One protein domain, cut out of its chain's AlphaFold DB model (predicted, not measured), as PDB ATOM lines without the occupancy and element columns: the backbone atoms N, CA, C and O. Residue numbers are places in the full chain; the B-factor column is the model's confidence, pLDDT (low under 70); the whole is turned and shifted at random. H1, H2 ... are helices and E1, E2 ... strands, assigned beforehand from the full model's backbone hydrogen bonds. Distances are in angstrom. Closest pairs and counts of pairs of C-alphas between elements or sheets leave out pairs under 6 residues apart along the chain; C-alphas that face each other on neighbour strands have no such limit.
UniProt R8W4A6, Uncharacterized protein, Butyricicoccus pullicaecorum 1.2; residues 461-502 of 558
ATOM      1  N   HIS A 461      -7.649 -11.459  -9.717       93.38
ATOM      2  CA  HIS A 461      -7.672 -12.420 -10.813       93.38
ATOM      3  C   HIS A 461      -8.294 -13.732 -10.352       93.38
ATOM      4  O   HIS A 461      -8.375 -14.016  -9.153       93.38
ATOM      5  N   HIS A 462      -8.726 -14.566 -11.295       92.50
ATOM      6  CA  HIS A 462      -9.111 -15.935 -10.955       92.50
ATOM      7  C   HIS A 462      -7.903 -16.711 -10.406       92.50
ATOM      8  O   HIS A 462      -6.853 -16.752 -11.044       92.50
ATOM      9  N   THR A 463      -8.057 -17.370  -9.258       92.06
ATOM     10  CA  THR A 463      -6.952 -18.000  -8.512       92.06
ATOM     11  C   THR A 463      -6.228 -19.066  -9.338       92.06
ATOM     12  O   THR A 463      -5.005 -19.124  -9.308       92.06
ATOM     13  N   ASP A 464      -6.946 -19.843 -10.161       89.88
ATOM     14  CA  ASP A 464      -6.324 -20.843 -11.055       89.88
ATOM     15  C   ASP A 464      -5.429 -20.231 -12.151       89.88
ATOM     16  O   ASP A 464      -4.621 -20.940 -12.749       89.88
ATOM     17  N   ASN A 465      -5.572 -18.933 -12.438       90.31
ATOM     18  CA  ASN A 465      -4.725 -18.206 -13.388       90.31
ATOM     19  C   ASN A 465      -3.538 -17.515 -12.695       90.31
ATOM     20  O   ASN A 465      -2.763 -16.810 -13.343       90.31
ATOM     21  N   MET A 466      -3.404 -17.675 -11.379       94.44
ATOM     22  CA  MET A 466      -2.317 -17.096 -10.604       94.44
ATOM     23  C   MET A 466      -1.214 -18.122 -10.379       94.44
ATOM     24  O   MET A 466      -1.427 -19.332 -10.404       94.44
ATOM     25  N   THR A 467      -0.000 -17.625 -10.189       94.50
ATOM     26  CA  THR A 467       1.175 -18.443  -9.897       94.50
ATOM     27  C   THR A 467       1.694 -18.089  -8.511       94.50
ATOM     28  O   THR A 467       1.786 -16.911  -8.164       94.50
ATOM     29  N   GLU A 468       2.012 -19.114  -7.726       95.62
ATOM     30  CA  GLU A 468       2.694 -18.960  -6.445       95.62
ATOM     31  C   GLU A 468       4.176 -18.658  -6.688       95.62
ATOM     32  O   GLU A 468       4.842 -19.328  -7.482       95.62
ATOM     33  N   VAL A 469       4.669 -17.600  -6.050       94.50
ATOM     34  CA  VAL A 469       6.030 -17.086  -6.205       94.50
ATOM     35  C   VAL A 469       6.597 -16.701  -4.844       94.50
ATOM     36  O   VAL A 469       5.858 -16.351  -3.924       94.50
ATOM     37  N   VAL A 470       7.919 -16.705  -4.724       92.50
ATOM     38  CA  VAL A 470       8.630 -16.289  -3.514       92.50
ATOM     39  C   VAL A 470       8.992 -14.810  -3.627       92.50
ATOM     40  O   VAL A 470       9.692 -14.392  -4.555       92.50
ATOM     41  N   ASN A 471       8.502 -13.991  -2.694       90.00
ATOM     42  CA  ASN A 471       8.793 -12.556  -2.664       90.00
ATOM     43  C   ASN A 471      10.180 -12.247  -2.053       90.00
ATOM     44  O   ASN A 471      10.849 -13.119  -1.509       90.00
ATOM     45  N   ALA A 472      10.584 -10.969  -2.048       85.44
ATOM     46  CA  ALA A 472      11.890 -10.515  -1.534       85.44
ATOM     47  C   ALA A 472      12.125 -10.766  -0.025       85.44
ATOM     48  O   ALA A 472      13.203 -10.493   0.501       85.44
ATOM     49  N   ARG A 473      11.100 -11.194   0.721       85.81
ATOM     50  CA  ARG A 473      11.201 -11.571   2.140       85.81
ATOM     51  C   ARG A 473      11.285 -13.083   2.340       85.81
ATOM     52  O   ARG A 473      11.475 -13.505   3.478       85.81
ATOM     53  N   GLY A 474      11.156 -13.862   1.267       83.94
ATOM     54  CA  GLY A 474      11.068 -15.316   1.315       83.94
ATOM     55  C   GLY A 474       9.662 -15.848   1.609       83.94
ATOM     56  O   GLY A 474       9.543 -17.016   1.960       83.94
ATOM     57  N   ASP A 475       8.610 -15.024   1.512       89.81
ATOM     58  CA  ASP A 475       7.228 -15.482   1.706       89.81
ATOM     59  C   ASP A 475       6.605 -15.913   0.362       89.81
ATOM     60  O   ASP A 475       6.768 -15.218  -0.647       89.81
ATOM     61  N   GLU A 476       5.849 -17.014   0.367       92.62
ATOM     62  CA  GLU A 476       5.015 -17.460  -0.759       92.62
ATOM     63  C   GLU A 476       3.813 -16.513  -0.941       92.62
ATOM     64  O   GLU A 476       3.033 -16.275  -0.012       92.62
ATOM     65  N   VAL A 477       3.665 -15.951  -2.142       94.62
ATOM     66  CA  VAL A 477       2.573 -15.042  -2.526       94.62
ATOM     67  C   VAL A 477       2.025 -15.406  -3.905       94.62
ATOM     68  O   VAL A 477       2.699 -16.059  -4.696       94.62
ATOM     69  N   LEU A 478       0.807 -14.962  -4.224       96.19
ATOM     70  CA  LEU A 478       0.197 -15.167  -5.541       96.19
ATOM     71  C   LEU A 478       0.376 -13.935  -6.431       96.19
ATOM     72  O   LEU A 478       0.090 -12.806  -6.023       96.19
ATOM     73  N   VAL A 479       0.786 -14.157  -7.679       95.75
ATOM     74  CA  VAL A 479       0.860 -13.118  -8.717       95.75
ATOM     75  C   VAL A 479       0.161 -13.567  -9.996       95.75
ATOM     76  O   VAL A 479       0.092 -14.759 -10.300       95.75
ATOM     77  N   CYS A 480      -0.377 -12.612 -10.754       95.44
ATOM     78  CA  CYS A 480      -0.959 -12.888 -12.065       95.44
ATOM     79  C   CYS A 480       0.117 -13.244 -13.101       95.44
ATOM     80  O   CYS A 480       1.302 -12.957 -12.913       95.44
ATOM     81  N   GLU A 481      -0.307 -13.844 -14.216       93.31
ATOM     82  CA  GLU A 481       0.579 -14.299 -15.292       93.31
ATOM     83  C   GLU A 481       1.498 -13.187 -15.827       93.31
ATOM     84  O   GLU A 481       2.713 -13.366 -15.921       93.31
ATOM     85  N   ASP A 482       0.935 -12.005 -16.084       93.25
ATOM     86  CA  ASP A 482       1.685 -10.853 -16.590       93.25
ATOM     87  C   ASP A 482       2.767 -10.388 -15.602       93.25
ATOM     88  O   ASP A 482       3.875 -10.015 -16.003       93.25
ATOM     89  N   CYS A 483       2.465 -10.404 -14.299       94.94
ATOM     90  CA  CYS A 483       3.426 -10.028 -13.262       94.94
ATOM     91  C   CYS A 483       4.496 -11.106 -13.068       94.94
ATOM     92  O   CYS A 483       5.673 -10.763 -12.947       94.94
ATOM     93  N   ARG A 484       4.117 -12.391 -13.113       94.75
ATOM     94  CA  ARG A 484       5.056 -13.521 -13.096       94.75
ATOM     95  C   ARG A 484       6.090 -13.368 -14.207       94.75
ATOM     96  O   ARG A 484       7.279 -13.285 -13.920       94.75
ATOM     97  N   ASP A 485       5.647 -13.268 -15.457       92.88
ATOM     98  CA  ASP A 485       6.539 -13.252 -16.624       92.88
ATOM     99  C   ASP A 485       7.468 -12.029 -16.632       92.88
ATOM    100  O   ASP A 485       8.605 -12.059 -17.132       92.88
ATOM    101  N   ARG A 486       6.988 -10.927 -16.051       93.94
ATOM    102  CA  ARG A 486       7.723  -9.673 -15.975       93.94
ATOM    103  C   ARG A 486       8.781  -9.660 -14.876       93.94
ATOM    104  O   ARG A 486       9.887  -9.183 -15.145       93.94
ATOM    105  N   TYR A 487       8.459 -10.138 -13.677       92.88
ATOM    106  CA  TYR A 487       9.283  -9.919 -12.482       92.88
ATOM    107  C   TYR A 487       9.940 -11.184 -11.921       92.88
ATOM    108  O   TYR A 487      10.909 -11.064 -11.171       92.88
ATOM    109  N   TYR A 488       9.478 -12.374 -12.305       94.69
ATOM    110  CA  TYR A 488       9.904 -13.643 -11.717       94.69
ATOM    111  C   TYR A 488      10.516 -14.593 -12.753       94.69
ATOM    112  O   TYR A 488      10.311 -14.452 -13.958       94.69
ATOM    113  N   GLU A 489      11.294 -15.558 -12.268       93.88
ATOM    114  CA  GLU A 489      11.936 -16.611 -13.058       93.88
ATOM    115  C   GLU A 489      11.910 -17.936 -12.285       93.88
ATOM    116  O   GLU A 489      12.043 -17.940 -11.058       93.88
ATOM    117  N   GLN A 490      11.726 -19.057 -12.986       94.94
ATOM    118  CA  GLN A 490      11.670 -20.378 -12.355       94.94
ATOM    119  C   GLN A 490      13.079 -20.877 -12.004       94.94
ATOM    120  O   GLN A 490      13.987 -20.834 -12.834       94.94
ATOM    121  N   CYS A 491      13.260 -21.361 -10.778       93.50
ATOM    122  CA  CYS A 491      14.498 -21.978 -10.321       93.50
ATOM    123  C   CYS A 491      14.597 -23.429 -10.795       93.50
ATOM    124  O   CYS A 491      13.705 -24.230 -10.530       93.50
ATOM    125  N   GLU A 492      15.718 -23.795 -11.414       91.62
ATOM    126  CA  GLU A 492      15.975 -25.169 -11.876       91.62
ATOM    127  C   GLU A 492      16.107 -26.173 -10.719       91.62
ATOM    128  O   GLU A 492      15.770 -27.346 -10.858       91.62
ATOM    129  N   GLY A 493      16.584 -25.722  -9.554       88.00
ATOM    130  CA  GLY A 493      16.834 -26.595  -8.405       88.00
ATOM    131  C   GLY A 493      15.566 -26.993  -7.646       88.00
ATOM    132  O   GLY A 493      15.335 -28.180  -7.405       88.00
ATOM    133  N   CYS A 494      14.749 -26.012  -7.247       90.69
ATOM    134  CA  CYS A 494      13.527 -26.246  -6.465       90.69
ATOM    135  C   CYS A 494      12.244 -26.254  -7.309       90.69
ATOM    136  O   CYS A 494      11.235 -26.799  -6.865       90.69
ATOM    137  N   GLY A 495      12.266 -25.694  -8.521       90.19
ATOM    138  CA  GLY A 495      11.088 -25.553  -9.383       90.19
ATOM    139  C   GLY A 495      10.171 -24.376  -9.028       90.19
ATOM    140  O   GLY A 495       9.177 -24.168  -9.728       90.19
ATOM    141  N   GLU A 496      10.487 -23.609  -7.983       93.19
ATOM    142  CA  GLU A 496       9.723 -22.437  -7.535       93.19
ATOM    143  C   GLU A 496      10.124 -21.171  -8.308       93.19
ATOM    144  O   GLU A 496      11.216 -21.075  -8.871       93.19
ATOM    145  N   TYR A 497       9.230 -20.183  -8.346       95.12
ATOM    146  CA  TYR A 497       9.472 -18.896  -8.996       95.12
ATOM    147  C   TYR A 497      10.010 -17.874  -7.995       95.12
ATOM    148  O   TYR A 497       9.369 -17.598  -6.984       95.12
ATOM    149  N   HIS A 498      11.143 -17.253  -8.313       93.12
ATOM    150  CA  HIS A 498      11.769 -16.213  -7.490       93.12
ATOM    151  C   HIS A 498      11.938 -14.920  -8.285       93.12
ATOM    152  O   HIS A 498      11.856 -14.918  -9.515       93.12
ATOM    153  N   ILE A 499      12.178 -13.808  -7.588       92.06
ATOM    154  CA  ILE A 499      12.419 -12.508  -8.221       92.06
ATOM    155  C   ILE A 499      13.616 -12.626  -9.168       92.06
ATOM    156  O   ILE A 499      14.725 -12.958  -8.754       92.06
ATOM    157  N   ARG A 500      13.401 -12.312 -10.450       90.56
ATOM    158  CA  ARG A 500      14.392 -12.496 -11.522       90.56
ATOM    159  C   ARG A 500      15.719 -11.788 -11.230       90.56
ATOM    160  O   ARG A 500      16.772 -12.285 -11.610       90.56
ATOM    161  N   GLU A 501      15.677 -10.634 -10.565       87.81
ATOM    162  CA  GLU A 501      16.876  -9.853 -10.219       87.81
ATOM    163  C   GLU A 501      17.748 -10.505  -9.130       87.81
ATOM    164  O   GLU A 501      18.925 -10.165  -9.020       87.81
ATOM    165  N   GLU A 502      17.200 -11.444  -8.354       87.31
ATOM    166  CA  GLU A 502      17.893 -12.156  -7.268       87.31
ATOM    167  C   GLU A 502      18.382 -13.552  -7.700       87.31
ATOM    168  O   GLU A 502      19.061 -14.250  -6.947       87.31
TER     169      GLU A 502
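AT A GLANCE: This is residues 461 to 502 of the 558 residues of an uncharacterized protein of Butyricicoccus pullicaecorum 1.2 (UniProt R8W4A6). Two small strand hairpins, E1 with E2 and E3 with E4, join through E1 and E4 into one four-stranded sheet that curls like part of a barrel, and a single short helix, H1, bridges the two hairpins along the chain and packs over the sheet. The E3 and E4 hairpin is set at a large angle to the longer E1 and E2 hairpin, with 61 degrees between E1 and E4. The printed part has 42 residues, with one named helix and four named strands in the order E1, E2, H1, E3, E4; the sheet runs E2, E1, E4, E3 and is mixed, and the class is mixed, helices and strands. The whole is compact, with a radius of gyration of the C-alphas of 9.7 A and spans of 27 by 18 by 17 A.

IN THESE COORDINATES: The printed part begins at His 461, and E1 follows as residues 466 to 470, 13.1 A long, with C-alpha 466 at (-2.317, -17.096, -10.604). E2 is residues 476 to 480, 13.6 A long. H1 is residues 481 to 487, 10.1 A long, with C-alpha 481 at (0.579, -14.299, -15.292). E3 is residues 488 to 490, and E4 is residues 497 to 499, ending with C-alpha 499 at (12.419, -12.508, -8.221).

HOW THE PARTS SIT: E2 and E1 form an antiparallel hairpin, with N 469 and O 477 at 2.8 A and N 467 and O 479 at 2.9 A, within hydrogen-bond range. E1 and E4 are parallel neighbours, where N 470 and O 497 are 2.8 A apart. E4 and E3 form a second antiparallel hairpin, with N 489 and O 498 at 2.9 A. E2 and E3 are the edge strands and are apart. The sheet is strongly twisted, only just, with C-alphas up to 4.2 A off its best plane. H1 is on the sheet at a height over the sheet of 7.4 A, and it runs along the strands, at 3 degrees to E1 on the local plane. It lies over E1, only just, with 3 of its 7 C-alphas falling on that strand. The closest C-alphas of E1 and H1 are those of Met 466 and Glu 481, 6.2 A apart. E2, H1 and E3 make a split strand-helix-strand unit, two strands that run the same way with E1 and E4 between them in the sheet, and its crossover is right-handed. In H1 every O i to N i+4 pair is within hydrogen-bond range.

THE WHOLE: The two C-alphas farthest apart are those of His 461 and Gly 493, at 28.4 A. The printed part has no cut and no long link; E3 to E4 is short, and the others are tight. Mean pLDDT of the printed part is 92.2, and no printed residue is under 70.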